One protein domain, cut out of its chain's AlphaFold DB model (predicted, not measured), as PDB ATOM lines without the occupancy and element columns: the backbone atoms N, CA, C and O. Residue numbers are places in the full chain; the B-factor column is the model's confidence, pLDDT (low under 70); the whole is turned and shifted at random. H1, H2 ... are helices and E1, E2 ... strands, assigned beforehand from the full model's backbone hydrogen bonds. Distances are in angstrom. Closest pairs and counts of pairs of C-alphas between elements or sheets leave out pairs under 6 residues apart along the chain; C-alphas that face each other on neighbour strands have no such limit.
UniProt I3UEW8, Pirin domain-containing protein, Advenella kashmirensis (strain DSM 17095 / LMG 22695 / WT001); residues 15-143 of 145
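This is residues 15 to 143 of the 145 residues of the protein "Pirin domain-containing protein" of Advenella kashmirensis (strain DSM 17095 / LMG 22695 / WT001) (UniProt I3UEW8). Two twisted antiparallel sheets, E1 E2 E11 E5 E8 E12 and E4 E9 E6 E7, lie partly face to face as a sandwich, and the E1 and E2 side of the larger sheet reaches past the smaller one. At one end of the sandwich sit the two-stranded ribbon of E3 and E10 and the small helix H1. The printed part has 129 residues, with twelve named strands and one named helix in the order E1 to E9, H1, E10, E11, E12, and is mostly strand. It is compact, with a radius of gyration of the C-alphas of 14.3 A and spans of 40 by 35 by 25 A.

The larger sheet runs E1, residues 20 to 27, E2, residues 40 to 44, E11, residues 125 to 128, E5, residues 67 to 71, E8, residues 94 to 98, and E12, residues 138 to 142. Across it, within hydrogen-bond range, are N 25 and O 41 of the hairpin E1 and E2, 2.8 A, N 127 and O 40, 2.9 A, N 69 and O 126, 2.8 A, N 68 and O 97, 2.9 A, and N 98 and O 138, 2.8 A. The other sheet runs E4, residues 57 to 63, E9, residues 103 to 109, E6, residues 77 to 81, and E7, residues 86 to 89. Here the pairs include N 58 and O 107, 2.8 A, N 78 and O 108, 2.7 A, and, in the hairpin E6 and E7, N 89 and O 77, 2.8 A. The facing parts of the sandwich are 9.5 A centre to centre, and its strands stand at 21 degrees. The closest C-alphas of E7 and E12 are those of Gly 86 and Ala 139, 6.9 A apart. E3, residues 47 to 49, is antiparallel to E10, residues 118 to 120, with N 47 and O 120 2.9 A apart. E2 with E11, E3 with E10, E4 with E9 and E5 with E8 form a jelly roll, four nested antiparallel pairs wound over both sheets. H1, residues 111 to 115, only grazes the smaller sheet; its one O i to N i+4 pair is within hydrogen-bond range.

E1 begins at C-alpha 20, (135.331, 214.263, 179.407), bends by 59 degrees at residue 24 and is 16.6 A long. E9 measures 19.7 A and E4 16.1 A. E12 ends at C-alpha 142, (147.702, 206.559, 195.322).

The C-alphas of Arg 117 and Gln 134 are the two farthest apart, 42.1 A. The printed part has no cut. The link from E1 to E2 is long, with 12 residues. Mean pLDDT of the printed part is 81.2; residues 31 to 33, 116 to 136 and 139 to 143 are under 70.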
ATOM      1  N   TRP A  15     135.346 218.171 173.913       93.25
ATOM      2  CA  TRP A  15     135.212 216.787 174.357       93.25
ATOM      3  C   TRP A  15     136.493 215.999 174.097       93.25
ATOM      4  O   TRP A  15     137.003 216.009 172.979       93.25
ATOM      5  N   VAL A  16     136.948 215.270 175.114       92.75
ATOM      6  CA  VAL A  16     137.860 214.134 174.977       92.75
ATOM      7  C   VAL A  16     137.013 212.869 175.110       92.75
ATOM      8  O   VAL A  16     136.376 212.622 176.140       92.75
ATOM      9  N   GLY A  17     136.924 212.116 174.011       93.50
ATOM     10  CA  GLY A  17     135.966 211.020 173.884       93.50
ATOM     11  C   GLY A  17     134.511 211.494 174.030       93.50
ATOM     12  O   GLY A  17     134.153 212.580 173.577       93.50
ATOM     13  N   ASN A  18     133.660 210.688 174.670       92.94
ATOM     14  CA  ASN A  18     132.248 211.016 174.949       92.94
ATOM     15  C   ASN A  18     131.946 211.210 176.456       92.94
ATOM     16  O   ASN A  18     130.774 211.308 176.842       92.94
ATOM     17  N   ALA A  19     132.983 211.271 177.301       88.62
ATOM     18  CA  ALA A  19     132.874 211.418 178.758       88.62
ATOM     19  C   ALA A  19     133.430 212.737 179.298       88.62
ATOM     20  O   ALA A  19     132.837 213.340 180.195       88.62
ATOM     21  N   PHE A  20     134.558 213.205 178.766       90.88
ATOM     22  CA  PHE A  20     135.331 214.263 179.407       90.88
ATOM     23  C   PHE A  20     135.129 215.587 178.668       90.88
ATOM     24  O   PHE A  20     135.754 215.862 177.649       90.88
ATOM     25  N   HIS A  21     134.219 216.420 179.178       91.44
ATOM     26  CA  HIS A  21     134.007 217.779 178.672       91.44
ATOM     27  C   HIS A  21     134.947 218.753 179.393       91.44
ATOM     28  O   HIS A  21     134.643 219.242 180.491       91.44
ATOM     29  N   VAL A  22     136.105 218.989 178.787       90.62
ATOM     30  CA  VAL A  22     137.273 219.612 179.412       90.62
ATOM     31  C   VAL A  22     137.539 221.013 178.881       90.62
ATOM     32  O   VAL A  22     137.105 221.392 177.793       90.62
ATOM     33  N   ARG A  23     138.274 221.794 179.668       91.25
ATOM     34  CA  ARG A  23     138.948 223.017 179.234       91.25
ATOM     35  C   ARG A  23     140.449 222.823 179.399       91.25
ATOM     36  O   ARG A  23     140.894 222.672 180.537       91.25
ATOM     37  N   SER A  24     141.199 222.895 178.304       89.38
ATOM     38  CA  SER A  24     142.663 222.894 178.363       89.38
ATOM     39  C   SER A  24     143.141 224.238 178.885       89.38
ATOM     40  O   SER A  24     143.127 225.225 178.159       89.38
ATOM     41  N   MET A  25     143.510 224.305 180.159       87.19
ATOM     42  CA  MET A  25     143.968 225.538 180.803       87.19
ATOM     43  C   MET A  25     145.325 225.987 180.250       87.19
ATOM     44  O   MET A  25     145.579 227.187 180.156       87.19
ATOM     45  N   PHE A  26     146.152 225.025 179.836       86.12
ATOM     46  CA  PHE A  26     147.350 225.226 179.031       86.12
ATOM     47  C   PHE A  26     147.671 223.979 178.198       86.12
ATOM     48  O   PHE A  26     147.208 222.880 178.515       86.12
ATOM     49  N   SER A  27     148.480 224.151 177.147       84.69
ATOM     50  CA  SER A  27     149.036 223.051 176.353       84.69
ATOM     51  C   SER A  27     150.396 223.399 175.731       84.69
ATOM     52  O   SER A  27     150.685 224.561 175.432       84.69
ATOM     53  N   TYR A  28     151.202 222.376 175.444       77.81
ATOM     54  CA  TYR A  28     152.543 222.474 174.849       77.81
ATOM     55  C   TYR A  28     152.590 223.179 173.480       77.81
ATOM     56  O   TYR A  28     153.643 223.659 173.062       77.81
ATOM     57  N   GLY A  29     151.459 223.273 172.771       73.62
ATOM     58  CA  GLY A  29     151.351 224.009 171.506       73.62
ATOM     59  C   GLY A  29     151.259 225.532 171.674       73.62
ATOM     60  O   GLY A  29     151.435 226.275 170.706       73.62
ATOM     61  N   GLN A  30     150.996 226.023 172.887       74.31
ATOM     62  CA  GLN A  30     150.823 227.444 173.176       74.31
ATOM     63  C   GLN A  30     152.127 228.035 173.736       74.31
ATOM     64  O   GLN A  30     152.398 227.962 174.931       74.31
ATOM     65  N   ARG A  31     152.927 228.665 172.858       58.25
ATOM     66  CA  ARG A  31     154.299 229.166 173.128       58.25
ATOM     67  C   ARG A  31     154.490 230.009 174.401       58.25
ATOM     68  O   ARG A  31     155.602 230.048 174.907       58.25
ATOM     69  N   ASN A  32     153.442 230.659 174.910       66.25
ATOM     70  CA  ASN A  32     153.506 231.531 176.093       66.25
ATOM     71  C   ASN A  32     152.649 231.032 177.270       66.25
ATOM     72  O   ASN A  32     152.447 231.778 178.223       66.25
ATOM     73  N   MET A  33     152.090 229.821 177.182       67.56
ATOM     74  CA  MET A  33     151.162 229.277 178.180       67.56
ATOM     75  C   MET A  33     151.606 227.922 178.727       67.56
ATOM     76  O   MET A  33     150.905 227.394 179.573       67.56
ATOM     77  N   ASN A  34     152.738 227.366 178.285       71.81
ATOM     78  CA  ASN A  34     153.222 226.074 178.764       71.81
ATOM     79  C   ASN A  34     154.271 226.253 179.879       71.81
ATOM     80  O   ASN A  34     155.426 226.551 179.556       71.81
ATOM     81  N   PRO A  35     153.904 226.131 181.168       74.38
ATOM     82  CA  PRO A  35     154.889 226.153 182.239       74.38
ATOM     83  C   PRO A  35     155.674 224.842 182.204       74.38
ATOM     84  O   PRO A  35     155.114 223.802 182.501       74.38
ATOM     85  N   ASP A  36     156.956 224.872 181.852       78.12
ATOM     86  CA  ASP A  36     157.867 223.744 182.101       78.12
ATOM     87  C   ASP A  36     157.873 223.449 183.617       78.12
ATOM     88  O   ASP A  36     158.005 224.412 184.387       78.12
ATOM     89  N   PRO A  37     157.673 222.199 184.091       83.69
ATOM     90  CA  PRO A  37     157.700 220.904 183.384       83.69
ATOM     91  C   PRO A  37     156.400 220.385 182.741       83.69
ATOM     92  O   PRO A  37     156.408 219.348 182.070       83.69
ATOM     93  N   PHE A  38     155.295 221.099 182.897       84.06
ATOM     94  CA  PHE A  38     153.976 220.652 182.481       84.06
ATOM     95  C   PHE A  38     153.784 220.716 180.956       84.06
ATOM     96  O   PHE A  38     154.310 221.597 180.270       84.06
ATOM     97  N   LEU A  39     152.986 219.791 180.412       84.56
ATOM     98  CA  LEU A  39     152.663 219.722 178.977       84.56
ATOM     99  C   LEU A  39     151.214 220.091 178.663       84.56
ATOM    100  O   LEU A  39     150.925 220.619 177.589       84.56
ATOM    101  N   LEU A  40     150.286 219.743 179.552       87.75
ATOM    102  CA  LEU A  40     148.855 219.940 179.357       87.75
ATOM    103  C   LEU A  40     148.131 219.877 180.702       87.75
ATOM    104  O   LEU A  40     148.489 219.083 181.571       87.75
ATOM    105  N   LEU A  41     147.091 220.697 180.842       89.12
ATOM    106  CA  LEU A  41     146.143 220.610 181.946       89.12
ATOM    107  C   LEU A  41     144.717 220.692 181.419       89.12
ATOM    108  O   LEU A  41     144.267 221.770 181.027       89.12
ATOM    109  N   ASP A  42     143.989 219.583 181.502       91.06
ATOM    110  CA  ASP A  42     142.571 219.525 181.157       91.06
ATOM    111  C   ASP A  42     141.687 219.535 182.401       91.06
ATOM    112  O   ASP A  42     141.632 218.587 183.185       91.06
ATOM    113  N   TYR A  43     140.921 220.611 182.573       90.50
ATOM    114  CA  TYR A  43     139.927 220.707 183.634       90.50
ATOM    115  C   TYR A  43     138.549 220.265 183.134       90.50
ATOM    116  O   TYR A  43     137.857 221.013 182.435       90.50
ATOM    117  N   ALA A  44     138.123 219.062 183.524       88.38
ATOM    118  CA  ALA A  44     136.754 218.599 183.325       88.38
ATOM    119  C   ALA A  44     135.783 219.429 184.181       88.38
ATOM    120  O   ALA A  44     135.860 219.470 185.406       88.38
ATOM    121  N   GLN A  45     134.845 220.129 183.550       80.62
ATOM    122  CA  GLN A  45     133.886 220.925 184.316       80.62
ATOM    123  C   GLN A  45     132.837 220.016 184.983       80.62
ATOM    124  O   GLN A  45     132.478 218.990 184.401       80.62
ATOM    125  N   PRO A  46     132.286 220.393 186.159       84.12
ATOM    126  CA  PRO A  46     131.192 219.646 186.771       84.12
ATOM    127  C   PRO A  46     130.044 219.463 185.775       84.12
ATOM    128  O   PRO A  46     129.510 220.441 185.246       84.12
ATOM    129  N   ARG A  47     129.650 218.214 185.532       84.50
ATOM    130  CA  ARG A  47     128.583 217.873 184.593       84.50
ATOM    131  C   ARG A  47     127.769 216.707 185.134       84.50
ATOM    132  O   ARG A  47     128.292 215.722 185.647       84.50
ATOM    133  N   HIS A  48     126.452 216.829 185.036       83.81
ATOM    134  CA  HIS A  48     125.573 215.711 185.335       83.81
ATOM    135  C   HIS A  48     125.494 214.793 184.115       83.81
ATOM    136  O   HIS A  48     125.245 215.265 183.006       83.81
ATOM    137  N   PHE A  49     125.689 213.499 184.346       84.19
ATOM    138  CA  PHE A  49     125.438 212.458 183.363       84.19
ATOM    139  C   PHE A  49     124.282 211.605 183.892       84.19
ATOM    140  O   PHE A  49     124.351 211.157 185.040       84.19
ATOM    141  N   PRO A  50     123.198 211.422 183.119       84.12
ATOM    142  CA  PRO A  50     122.139 210.510 183.520       84.12
ATOM    143  C   PRO A  50     122.678 209.070 183.542       84.12
ATOM    144  O   PRO A  50     123.599 208.769 182.775       84.12
ATOM    145  N   PRO A  51     122.100 208.180 184.370       85.88
ATOM    146  CA  PRO A  51     122.436 206.762 184.329       85.88
ATOM    147  C   PRO A  51     122.320 206.219 182.908       85.88
ATOM    148  O   PRO A  51     121.341 206.504 182.212       85.88
ATOM    149  N   SER A  52     123.307 205.439 182.487       85.31
ATOM    150  CA  SER A  52     123.344 204.852 181.153       85.31
ATOM    151  C   SER A  52     124.088 203.522 181.173       85.31
ATOM    152  O   SER A  52     124.998 203.326 181.968       85.31
ATOM    153  N   GLN A  53     123.698 202.631 180.264       85.75
ATOM    154  CA  GLN A  53     124.444 201.409 179.937       85.75
ATOM    155  C   GLN A  53     125.498 201.664 178.844       85.75
ATOM    156  O   GLN A  53     126.300 200.797 178.517       85.75
ATOM    157  N   GLU A  54     125.485 202.854 178.238       89.44
ATOM    158  CA  GLU A  54     126.504 203.276 177.281       89.44
ATOM    159  C   GLU A  54     127.824 203.529 178.014       89.44
ATOM    160  O   GLU A  54     127.887 204.378 178.909       89.44
ATOM    161  N   ARG A  55     128.891 202.850 177.582       89.62
ATOM    162  CA  ARG A  55     130.239 203.100 178.092       89.62
ATOM    163  C   ARG A  55     130.704 204.481 177.623       89.62
ATOM    164  O   ARG A  55     130.858 204.723 176.424       89.62
ATOM    165  N   ARG A  56     130.906 205.398 178.570       92.19
ATOM    166  CA  ARG A  56     131.391 206.756 178.299       92.19
ATOM    167  C   ARG A  56     132.843 206.871 178.718       92.19
ATOM    168  O   ARG A  56     133.165 206.568 179.859       92.19
ATOM    169  N   GLY A  57     133.700 207.314 177.813       92.81
ATOM    170  CA  GLY A  57     135.132 207.432 178.032       92.81
ATOM    171  C   GLY A  57     135.870 207.901 176.791       92.81
ATOM    172  O   GLY A  57     135.287 208.470 175.865       92.81
ATOM    173  N   VAL A  58     137.159 207.610 176.780       94.94
ATOM    174  CA  VAL A  58     138.027 207.607 175.613       94.94
ATOM    175  C   VAL A  58     138.505 206.169 175.413       94.94
ATOM    176  O   VAL A  58     138.899 205.489 176.359       94.94
ATOM    177  N   GLY A  59     138.387 205.680 174.179       95.94
ATOM    178  CA  GLY A  59     138.846 204.339 173.825       95.94
ATOM    179  C   GLY A  59     140.364 204.207 173.901       95.94
ATOM    180  O   GLY A  59     141.066 205.126 174.321       95.94
ATOM    181  N   GLU A  60     140.862 203.058 173.457       97.19
ATOM    182  CA  GLU A  60     142.292 202.760 173.474       97.19
ATOM    183  C   GLU A  60     143.107 203.839 172.740       97.19
ATOM    184  O   GLU A  60     142.823 204.175 171.586       97.19
ATOM    185  N   HIS A  61     144.106 204.403 173.419       96.88
ATOM    186  CA  HIS A  61     144.983 205.431 172.870       96.88
ATOM    187  C   HIS A  61     146.402 205.356 173.466       96.88
ATOM    188  O   HIS A  61     146.576 204.877 174.588       96.88
ATOM    189  N   PRO A  62     147.434 205.800 172.719       95.56
ATOM    190  CA  PRO A  62     148.820 205.731 173.169       95.56
ATOM    191  C   PRO A  62     149.255 206.967 173.960       95.56
ATOM    192  O   PRO A  62     148.921 208.094 173.592       95.56
ATOM    193  N   HIS A  63     150.157 206.759 174.920       92.31
ATOM    194  CA  HIS A  63     151.039 207.794 175.471       92.31
ATOM    195  C   HIS A  63     152.494 207.322 175.450       92.31
ATOM    196  O   HIS A  63     152.774 206.125 175.507       92.31
ATOM    197  N   ARG A  64     153.445 208.260 175.352       91.31
ATOM    198  CA  ARG A  64     154.883 207.954 175.373       91.31
ATOM    199  C   ARG A  64     155.707 209.153 175.825       91.31
ATOM    200  O   ARG A  64     155.576 210.244 175.280       91.31
ATOM    201  N   GLY A  65     156.652 208.900 176.726       86.88
ATOM    202  CA  GLY A  65     157.706 209.838 177.096       86.88
ATOM    203  C   GLY A  65     157.293 210.979 178.017       86.88
ATOM    204  O   GLY A  65     158.052 211.939 178.133       86.88
ATOM    205  N   PHE A  66     156.138 210.860 178.664       86.69
ATOM    206  CA  PHE A  66     155.641 211.745 179.713       86.69
ATOM    207  C   PHE A  66     154.769 210.949 180.688       86.69
ATOM    208  O   PHE A  66     154.596 209.737 180.533       86.69
ATOM    209  N   GLU A  67     154.238 211.634 181.689       87.31
ATOM    210  CA  GLU A  67     153.350 211.054 182.689       87.31
ATOM    211  C   GLU A  67     151.969 211.695 182.608       87.31
ATOM    212  O   GLU A  67     151.840 212.861 182.231       87.31
ATOM    213  N   THR A  68     150.938 210.936 182.966       88.44
ATOM    214  CA  THR A  68     149.578 211.444 183.134       88.44
ATOM    215  C   THR A  68     149.174 211.296 184.589       88.44
ATOM    216  O   THR A  68     149.255 210.208 185.158       88.44
ATOM    217  N   ILE A  69     148.714 212.389 185.179       90.62
ATOM    218  CA  ILE A  69     148.179 212.422 186.532       90.62
ATOM    219  C   ILE A  69     146.693 212.735 186.428       90.62
ATOM    220  O   ILE A  69     146.317 213.808 185.948       90.62
ATOM    221  N   THR A  70     145.849 211.823 186.893       89.12
ATOM    222  CA  THR A  70     144.396 211.998 186.899       89.12
ATOM    223  C   THR A  70     143.908 212.178 188.329       89.12
ATOM    224  O   THR A  70     144.130 211.318 189.179       89.12
ATOM    225  N   ILE A  71     143.219 213.295 188.586       89.06
ATOM    226  CA  ILE A  71     142.648 213.621 189.898       89.06
ATOM    227  C   ILE A  71     141.116 213.609 189.805       89.06
ATOM    228  O   ILE A  71     140.483 214.397 189.087       89.06
ATOM    229  N   ALA A  72     140.483 212.718 190.564       87.44
ATOM    230  CA  ALA A  72     139.032 212.580 190.566       87.44
ATOM    231  C   ALA A  72     138.405 213.384 191.718       87.44
ATOM    232  O   ALA A  72     138.353 212.931 192.855       87.44
ATOM    233  N   TYR A  73     137.854 214.579 191.458       86.62
ATOM    234  CA  TYR A  73     137.147 215.331 192.515       86.62
ATOM    235  C   TYR A  73     135.767 214.733 192.867       86.62
ATOM    236  O   TYR A  73     135.325 214.813 194.017       86.62
ATOM    237  N   LYS A  74     135.036 214.202 191.877       87.56
ATOM    238  CA  LYS A  74     133.740 213.508 191.989       87.56
ATOM    239  C   LYS A  74     133.541 212.552 190.817       87.56
ATOM    240  O   LYS A  74     133.795 212.915 189.672       87.56
ATOM    241  N   GLY A  75     132.868 211.444 191.100       87.81
ATOM    242  CA  GLY A  75     132.665 210.371 190.136       87.81
ATOM    243  C   GLY A  75     133.784 209.348 190.241       87.81
ATOM    244  O   GLY A  75     134.537 209.370 191.211       87.81
ATOM    245  N   GLU A  76     133.847 208.448 189.270       90.75
ATOM    246  CA  GLU A  76     134.849 207.387 189.221       90.75
ATOM    247  C   GLU A  76     135.291 207.186 187.770       90.75
ATOM    248  O   GLU A  76     134.447 207.162 186.865       90.75
ATOM    249  N   VAL A  77     136.598 207.037 187.555       92.31
ATOM    250  CA  VAL A  77     137.179 206.656 186.261       92.31
ATOM    251  C   VAL A  77     137.779 205.269 186.386       92.31
ATOM    252  O   VAL A  77     138.612 205.033 187.246       92.31
ATOM    253  N   GLU A  78     137.352 204.353 185.534       93.75
ATOM    254  CA  GLU A  78     138.026 203.086 185.297       93.75
ATOM    255  C   GLU A  78     139.070 203.282 184.194       93.75
ATOM    256  O   GLU A  78     138.753 203.832 183.137       93.75
ATOM    257  N   HIS A  79     140.290 202.804 184.419       94.06
ATOM    258  CA  HIS A  79     141.320 202.739 183.388       94.06
ATOM    259  C   HIS A  79     141.890 201.326 183.273       94.06
ATOM    260  O   HIS A  79     141.889 200.563 184.244       94.06
ATOM    261  N   ARG A  80     142.386 200.978 182.085       94.25
ATOM    262  CA  ARG A  80     143.087 199.713 181.812       94.25
ATOM    263  C   ARG A  80     144.217 199.966 180.840       94.25
ATOM    264  O   ARG A  80     144.046 200.750 179.911       94.25
ATOM    265  N   ASP A  81     145.336 199.278 181.021       93.31
ATOM    266  CA  ASP A  81     146.519 199.504 180.200       93.31
ATOM    267  C   ASP A  81     147.175 198.215 179.680       93.31
ATOM    268  O   ASP A  81     146.923 197.098 180.139       93.31
ATOM    269  N   SER A  82     148.038 198.380 178.679       92.19
ATOM    270  CA  SER A  82     148.728 197.289 177.992       92.19
ATOM    271  C   SER A  82     149.792 196.577 178.832       92.19
ATOM    272  O   SER A  82     150.290 195.540 178.399       92.19
ATOM    273  N   SER A  83     150.165 197.105 180.004       86.06
ATOM    274  CA  SER A  83     151.073 196.424 180.942       86.06
ATOM    275  C   SER A  83     150.346 195.395 181.819       86.06
ATOM    276  O   SER A  83     150.974 194.694 182.611       86.06
ATOM    277  N   GLY A  84     149.022 195.273 181.651       84.69
ATOM    278  CA  GLY A  84     148.151 194.481 182.518       84.69
ATOM    279  C   GLY A  84     147.705 195.244 183.766       84.69
ATOM    280  O   GLY A  84     147.037 194.662 184.620       84.69
ATOM    281  N   GLY A  85     148.071 196.526 183.867       85.88
ATOM    282  CA  GLY A  85     147.602 197.441 184.891       85.88
ATOM    283  C   GLY A  85     146.197 197.967 184.601       85.88
ATOM    284  O   GLY A  85     145.540 197.635 183.607       85.88
ATOM    285  N   GLY A  86     145.705 198.776 185.530       89.88
ATOM    286  CA  GLY A  86     144.339 199.266 185.526       89.88
ATOM    287  C   GLY A  86     143.824 199.502 186.937       89.88
ATOM    288  O   GLY A  86     144.458 199.127 187.924       89.88
ATOM    289  N   GLY A  87     142.641 200.092 187.034       93.31
ATOM    290  CA  GLY A  87     142.010 200.351 188.316       93.31
ATOM    291  C   GLY A  87     140.856 201.332 188.223       93.31
ATOM    292  O   GLY A  87     140.521 201.837 187.151       93.31
ATOM    293  N   ILE A  88     140.250 201.595 189.378       94.19
ATOM    294  CA  ILE A  88     139.252 202.649 189.543       94.19
ATOM    295  C   ILE A  88     139.902 203.797 190.308       94.19
ATOM    296  O   ILE A  88     140.415 203.605 191.405       94.19
ATOM    297  N   ILE A  89     139.824 204.986 189.727       91.50
ATOM    298  CA  ILE A  89     140.173 206.265 190.332       91.50
ATOM    299  C   ILE A  89     138.870 206.832 190.894       91.50
ATOM    300  O   ILE A  89     138.055 207.391 190.148       91.50
ATOM    301  N   ALA A  90     138.611 206.610 192.183       91.31
ATOM    302  CA  ALA A  90     137.393 207.071 192.829       91.31
ATOM    303  C   ALA A  90     137.511 208.527 193.292       91.31
ATOM    304  O   ALA A  90     138.570 209.148 193.247       91.31
ATOM    305  N   ALA A  91     136.399 209.110 193.736       88.62
ATOM    306  CA  ALA A  91     136.396 210.486 194.213       88.62
ATOM    307  C   ALA A  91     137.352 210.673 195.410       88.62
ATOM    308  O   ALA A  91     137.111 210.118 196.479       88.62
ATOM    309  N   GLY A  92     138.364 211.525 195.239       88.62
ATOM    310  CA  GLY A  92     139.447 211.772 196.193       88.62
ATOM    311  C   GLY A  92     140.773 211.118 195.796       88.62
ATOM    312  O   GLY A  92     141.815 211.590 196.241       88.62
ATOM    313  N   ASP A  93     140.741 210.107 194.926       90.94
ATOM    314  CA  ASP A  93     141.939 209.391 194.495       90.94
ATOM    315  C   ASP A  93     142.740 210.179 193.453       90.94
ATOM    316  O   ASP A  93     142.217 211.010 192.691       90.94
ATOM    317  N   VAL A  94     144.030 209.843 193.402       88.38
ATOM    318  CA  VAL A  94     144.966 210.273 192.369       88.38
ATOM    319  C   VAL A  94     145.553 209.036 191.705       88.38
ATOM    320  O   VAL A  94     145.991 208.098 192.367       88.38
ATOM    321  N   GLN A  95     145.584 209.047 190.381       89.06
ATOM    322  CA  GLN A  95     146.381 208.105 189.608       89.06
ATOM    323  C   GLN A  95     147.574 208.850 189.033       89.06
ATOM    324  O   GLN A  95     147.397 209.887 188.397       89.06
ATOM    325  N   TRP A  96     148.763 208.289 189.221       90.19
ATOM    326  CA  TRP A  96     149.971 208.723 188.537       90.19
ATOM    327  C   TRP A  96     150.422 207.597 187.609       90.19
ATOM    328  O   TRP A  96     150.773 206.504 188.061       90.19
ATOM    329  N   MET A  97     150.366 207.841 186.301       88.81
ATOM    330  CA  MET A  97     150.779 206.881 185.283       88.81
ATOM    331  C   MET A  97     152.008 207.389 184.535       88.81
ATOM    332  O   MET A  97     151.971 208.419 183.858       88.81
ATOM    333  N   THR A  98     153.092 206.626 184.605       90.06
ATOM    334  CA  THR A  98     154.304 206.849 183.822       90.06
ATOM    335  C   THR A  98     154.148 206.130 182.485       90.06
ATOM    336  O   THR A  98     154.187 204.902 182.433       90.06
ATOM    337  N   ALA A  99     153.998 206.869 181.377       89.38
ATOM    338  CA  ALA A  99     153.869 206.244 180.056       89.38
ATOM    339  C   ALA A  99     155.200 205.679 179.537       89.38
ATOM    340  O   ALA A  99     155.210 204.788 178.689       89.38
ATOM    341  N   GLY A 100     156.335 206.186 180.028       87.31
ATOM    342  CA  GLY A 100     157.618 205.532 179.798       87.31
ATOM    343  C   GLY A 100     158.037 205.486 178.323       87.31
ATOM    344  O   GLY A 100     157.826 206.422 177.537       87.31
ATOM    345  N   ALA A 101     158.570 204.330 177.924       88.31
ATOM    346  CA  ALA A 101     158.834 203.974 176.528       88.31
ATOM    347  C   ALA A 101     157.561 203.830 175.659       88.31
ATOM    348  O   ALA A 101     157.664 203.838 174.426       88.31
ATOM    349  N   GLY A 102     156.383 203.744 176.274       90.44
ATOM    350  CA  GLY A 102     155.083 203.695 175.618       90.44
ATOM    351  C   GLY A 102     154.077 202.856 176.403       90.44
ATOM    352  O   GLY A 102     154.416 201.778 176.886       90.44
ATOM    353  N   ILE A 103     152.831 203.323 176.463       91.81
ATOM    354  CA  ILE A 103     151.695 202.582 177.013       91.81
ATOM    355  C   ILE A 103     150.464 202.801 176.127       91.81
ATOM    356  O   ILE A 103     150.239 203.914 175.647       91.81
ATOM    357  N   MET A 104     149.695 201.742 175.877       95.94
ATOM    358  CA  MET A 104     148.340 201.843 175.330       95.94
ATOM    359  C   MET A 104     147.366 201.698 176.488       95.94
ATOM    360  O   MET A 104     147.514 200.778 177.291       95.94
ATOM    361  N   HIS A 105     146.386 202.589 176.586       96.12
ATOM    362  CA  HIS A 105     145.401 202.527 177.663       96.12
ATOM    363  C   HIS A 105     144.037 203.065 177.235       96.12
ATOM    364  O   HIS A 105     143.915 203.734 176.208       96.12
ATOM    365  N   ASP A 106     143.012 202.739 178.015       96.50
ATOM    366  CA  ASP A 106     141.671 203.296 177.888       96.50
ATOM    367  C   ASP A 106     141.176 203.879 179.215       96.50
ATOM    368  O   ASP A 106     141.625 203.471 180.285       96.50
ATOM    369  N   GLU A 107     140.275 204.861 179.142       95.19
ATOM    370  CA  GLU A 107     139.748 205.558 180.319       95.19
ATOM    371  C   GLU A 107     138.245 205.785 180.152       95.19
ATOM    372  O   GLU A 107     137.792 206.505 179.260       95.19
ATOM    373  N   PHE A 108     137.451 205.191 181.032       94.50
ATOM    374  CA  PHE A 108     135.995 205.249 181.006       94.50
ATOM    375  C   PHE A 108     135.447 205.637 182.373       94.50
ATOM    376  O   PHE A 108     136.111 205.516 183.391       94.50
ATOM    377  N   PHE A 109     134.201 206.085 182.433       92.19
ATOM    378  CA  PHE A 109     133.474 206.061 183.695       92.19
ATOM    379  C   PHE A 109     133.371 204.623 184.202       92.19
ATOM    380  O   PHE A 109     133.082 203.720 183.413       92.19
ATOM    381  N   SER A 110     133.562 204.419 185.509       91.19
ATOM    382  CA  SER A 110     133.377 203.090 186.096       91.19
ATOM    383  C   SER A 110     131.946 202.596 185.856       91.19
ATOM    384  O   SER A 110     130.999 203.390 185.754       91.19
ATOM    385  N   ASP A 111     131.763 201.280 185.789       88.94
ATOM    386  CA  ASP A 111     130.427 200.686 185.664       88.94
ATOM    387  C   ASP A 111     129.530 201.072 186.857       88.94
ATOM    388  O   ASP A 111     128.375 201.484 186.701       88.94
ATOM    389  N   ALA A 112     130.110 201.065 188.063       87.06
ATOM    390  CA  ALA A 112     129.430 201.468 189.287       87.06
ATOM    391  C   ALA A 112     128.959 202.931 189.247       87.06
ATOM    392  O   ALA A 112     127.871 203.234 189.742       87.06
ATOM    393  N   TYR A 113     129.741 203.838 188.660       86.19
ATOM    394  CA  TYR A 113     129.346 205.232 188.481       86.19
ATOM    395  C   TYR A 113     128.306 205.394 187.364       86.19
ATOM    396  O   TYR A 113     127.315 206.100 187.552       86.19
ATOM    397  N   SER A 114     128.493 204.717 186.229       85.38
ATOM    398  CA  SER A 114     127.637 204.835 185.037       85.38
ATOM    399  C   SER A 114     126.198 204.369 185.284       85.38
ATOM    400  O   SER A 114     125.246 204.942 184.748       85.38
ATOM    401  N   THR A 115     126.030 203.360 186.139       79.06
ATOM    402  CA  THR A 115     124.724 202.770 186.470       79.06
ATOM    403  C   THR A 115     124.022 203.444 187.655       79.06
ATOM    404  O   THR A 115     122.801 203.329 187.799       79.06
ATOM    405  N   LYS A 116     124.747 204.205 188.487       69.81
ATOM    406  CA  LYS A 116     124.175 204.978 189.602       69.81
ATOM    407  C   LYS A 116     123.734 206.373 189.141       69.81
ATOM    408  O   LYS A 116     124.332 207.001 188.275       69.81
ATOM    409  N   ARG A 117     122.685 206.929 189.764       56.03
ATOM    410  CA  ARG A 117     122.351 208.361 189.612       56.03
ATOM    411  C   ARG A 117     123.463 209.191 190.260       56.03
ATOM    412  O   ARG A 117     123.533 209.254 191.482       56.03
ATOM    413  N   GLY A 118     124.310 209.836 189.456       54.84
ATOM    414  CA  GLY A 118     125.480 210.569 189.945       54.84
ATOM    415  C   GLY A 118     125.743 211.891 189.220       54.84
ATOM    416  O   GLY A 118     125.309 212.120 188.093       54.84
ATOM    417  N   ARG A 119     126.438 212.816 189.887       55.25
ATOM    418  CA  ARG A 119     127.071 213.978 189.238       55.25
ATOM    419  C   ARG A 119     128.549 213.654 189.046       55.25
ATOM    420  O   ARG A 119     129.180 213.223 190.007       55.25
ATOM    421  N   PHE A 120     129.086 213.925 187.859       54.88
ATOM    422  CA  PHE A 120     130.504 213.751 187.563       54.88
ATOM    423  C   PHE A 120     131.217 215.091 187.707       54.88
ATOM    424  O   PHE A 120     130.717 216.129 187.259       54.88
ATOM    425  N   ARG A 121     132.399 215.082 188.314       53.53
ATOM    426  CA  ARG A 121     133.333 216.207 188.286       53.53
ATOM    427  C   ARG A 121     134.733 215.644 188.464       53.53
ATOM    428  O   ARG A 121     135.242 215.630 189.575       53.53
ATOM    429  N   ASN A 122     135.379 215.253 187.381       56.22
ATOM    430  CA  ASN A 122     136.834 215.192 187.416       56.22
ATOM    431  C   ASN A 122     137.404 216.596 187.462       56.22
ATOM    432  O   ASN A 122     136.716 217.575 187.185       56.22
ATOM    433  N   GLY A 123     138.672 216.715 187.793       46.50
ATOM    434  CA  GLY A 123     139.371 217.935 187.473       46.50
ATOM    435  C   GLY A 123     140.839 217.625 187.416       46.50
ATOM    436  O   GLY A 123     141.393 217.119 188.376       46.50
ATOM    437  N   ALA A 124     141.415 217.992 186.282       49.66
ATOM    438  CA  ALA A 124     142.792 217.760 185.918       49.66
ATOM    439  C   ALA A 124     143.096 216.307 185.522       49.66
ATOM    440  O   ALA A 124     143.223 215.419 186.361       49.66
ATOM    441  N   THR A 125     143.272 216.122 184.213       50.34
ATOM    442  CA  THR A 125     144.431 215.386 183.704       50.34
ATOM    443  C   THR A 125     145.584 216.392 183.661       50.34
ATOM    444  O   THR A 125     145.479 217.409 182.967       50.34
ATOM    445  N   VAL A 126     146.633 216.170 184.453       48.53
ATOM    446  CA  VAL A 126     147.893 216.928 184.425       48.53
ATOM    447  C   VAL A 126     148.923 216.073 183.692       48.53
ATOM    448  O   VAL A 126     149.094 214.909 184.037       48.53
ATOM    449  N   ALA A 127     149.608 216.629 182.697       52.78
ATOM    450  CA  ALA A 127     150.779 215.996 182.097       52.78
ATOM    451  C   ALA A 127     152.062 216.680 182.598       52.78
ATOM    452  O   ALA A 127     152.198 217.893 182.434       52.78
ATOM    453  N   GLU A 128     152.971 215.901 183.191       48.72
ATOM    454  CA  GLU A 128     154.251 216.301 183.822       48.72
ATOM    455  C   GLU A 128     155.439 215.519 183.195       48.72
ATOM    456  O   GLU A 128     155.200 214.623 182.374       48.72
ATOM    457  N   PRO A 129     156.715 215.917 183.414       50.75
ATOM    458  CA  PRO A 129     157.623 216.254 182.326       50.75
ATOM    459  C   PRO A 129     158.116 215.085 181.494       50.75
ATOM    460  O   PRO A 129     158.170 213.924 181.891       50.75
ATOM    461  N   ALA A 130     158.671 215.488 180.355       45.44
ATOM    462  CA  ALA A 130     159.432 214.724 179.378       45.44
ATOM    463  C   ALA A 130     160.641 213.895 179.906       45.44
ATOM    464  O   ALA A 130     161.492 213.497 179.109       45.44
ATOM    465  N   GLY A 131     160.767 213.663 181.218       46.03
ATOM    466  CA  GLY A 131     161.812 212.864 181.866       46.03
ATOM    467  C   GLY A 131     161.541 211.355 181.863       46.03
ATOM    468  O   GLY A 131     162.485 210.573 181.916       46.03
ATOM    469  N   ALA A 132     160.287 210.928 181.688       54.97
ATOM    470  CA  ALA A 132     159.910 209.511 181.644       54.97
ATOM    471  C   ALA A 132     160.292 208.788 180.332       54.97
ATOM    472  O   ALA A 132     159.888 207.655 180.113       54.97
ATOM    473  N   ARG A 133     161.072 209.403 179.432       56.78
ATOM    474  CA  ARG A 133     161.318 208.928 178.049       56.78
ATOM    475  C   ARG A 133     161.818 207.486 177.892       56.78
ATOM    476  O   ARG A 133     161.722 206.967 176.780       56.78
ATOM    477  N   GLN A 134     162.378 206.869 178.935       56.56
ATOM    478  CA  GLN A 134     163.005 205.540 178.872       56.56
ATOM    479  C   GLN A 134     162.679 204.613 180.058       56.56
ATOM    480  O   GLN A 134     163.232 203.520 180.113       56.56
ATOM    481  N   ASN A 135     161.806 205.013 180.987       65.75
ATOM    482  CA  ASN A 135     161.425 204.152 182.112       65.75
ATOM    483  C   ASN A 135     160.331 203.157 181.693       65.75
ATOM    484  O   ASN A 135     159.623 203.389 180.705       65.75
ATOM    485  N   ASP A 136     160.188 202.068 182.450       68.44
ATOM    486  CA  ASP A 136     159.100 201.110 182.259       68.44
ATOM    487  C   ASP A 136     157.745 201.779 182.512       68.44
ATOM    488  O   ASP A 136     157.599 202.630 183.394       68.44
ATOM    489  N   ALA A 137     156.755 201.409 181.702       72.94
ATOM    490  CA  ALA A 137     155.408 201.930 181.839       72.94
ATOM    491  C   ALA A 137     154.740 201.354 183.095       72.94
ATOM    492  O   ALA A 137     154.811 200.150 183.341       72.94
ATOM    493  N   SER A 138     154.090 202.206 183.886       76.31
ATOM    494  CA  SER A 138     153.349 201.774 185.074       76.31
ATOM    495  C   SER A 138     152.226 202.748 185.414       76.31
ATOM    496  O   SER A 138     152.343 203.948 185.166       76.31
ATOM    497  N   ALA A 139     151.147 202.230 185.994       69.19
ATOM    498  CA  ALA A 139     150.058 203.013 186.558       69.19
ATOM    499  C   ALA A 139     149.841 202.566 188.004       69.19
ATOM    500  O   ALA A 139     149.543 201.397 188.254       69.19
ATOM    501  N   LEU A 140     150.010 203.483 188.956       63.78
ATOM    502  CA  LEU A 140     149.777 203.210 190.370       63.78
ATOM    503  C   LEU A 140     148.692 204.163 190.896       63.78
ATOM    504  O   LEU A 140     148.823 205.381 190.736       63.78
ATOM    505  N   PRO A 141     147.609 203.645 191.502       57.97
ATOM    506  CA  PRO A 141     146.701 204.475 192.275       57.97
ATOM    507  C   PRO A 141     147.353 204.824 193.620       57.97
ATOM    508  O   PRO A 141     147.795 203.935 194.352       57.97
ATOM    509  N   GLU A 142     147.387 206.110 193.967       55.53
ATOM    510  CA  GLU A 142     147.702 206.559 195.322       55.53
ATOM    511  C   GLU A 142     146.399 206.927 196.042       55.53
ATOM    512  O   GLU A 142     145.664 207.833 195.640       55.53
ATOM    513  N   HIS A 143     146.098 206.202 197.122       51.44
ATOM    514  CA  HIS A 143     144.962 206.500 197.990       51.44
ATOM    515  C   HIS A 143     145.388 207.502 199.063       51.44
ATOM    516  O   HIS A 143     146.087 207.147 200.016       51.44
TER     517      HIS A 143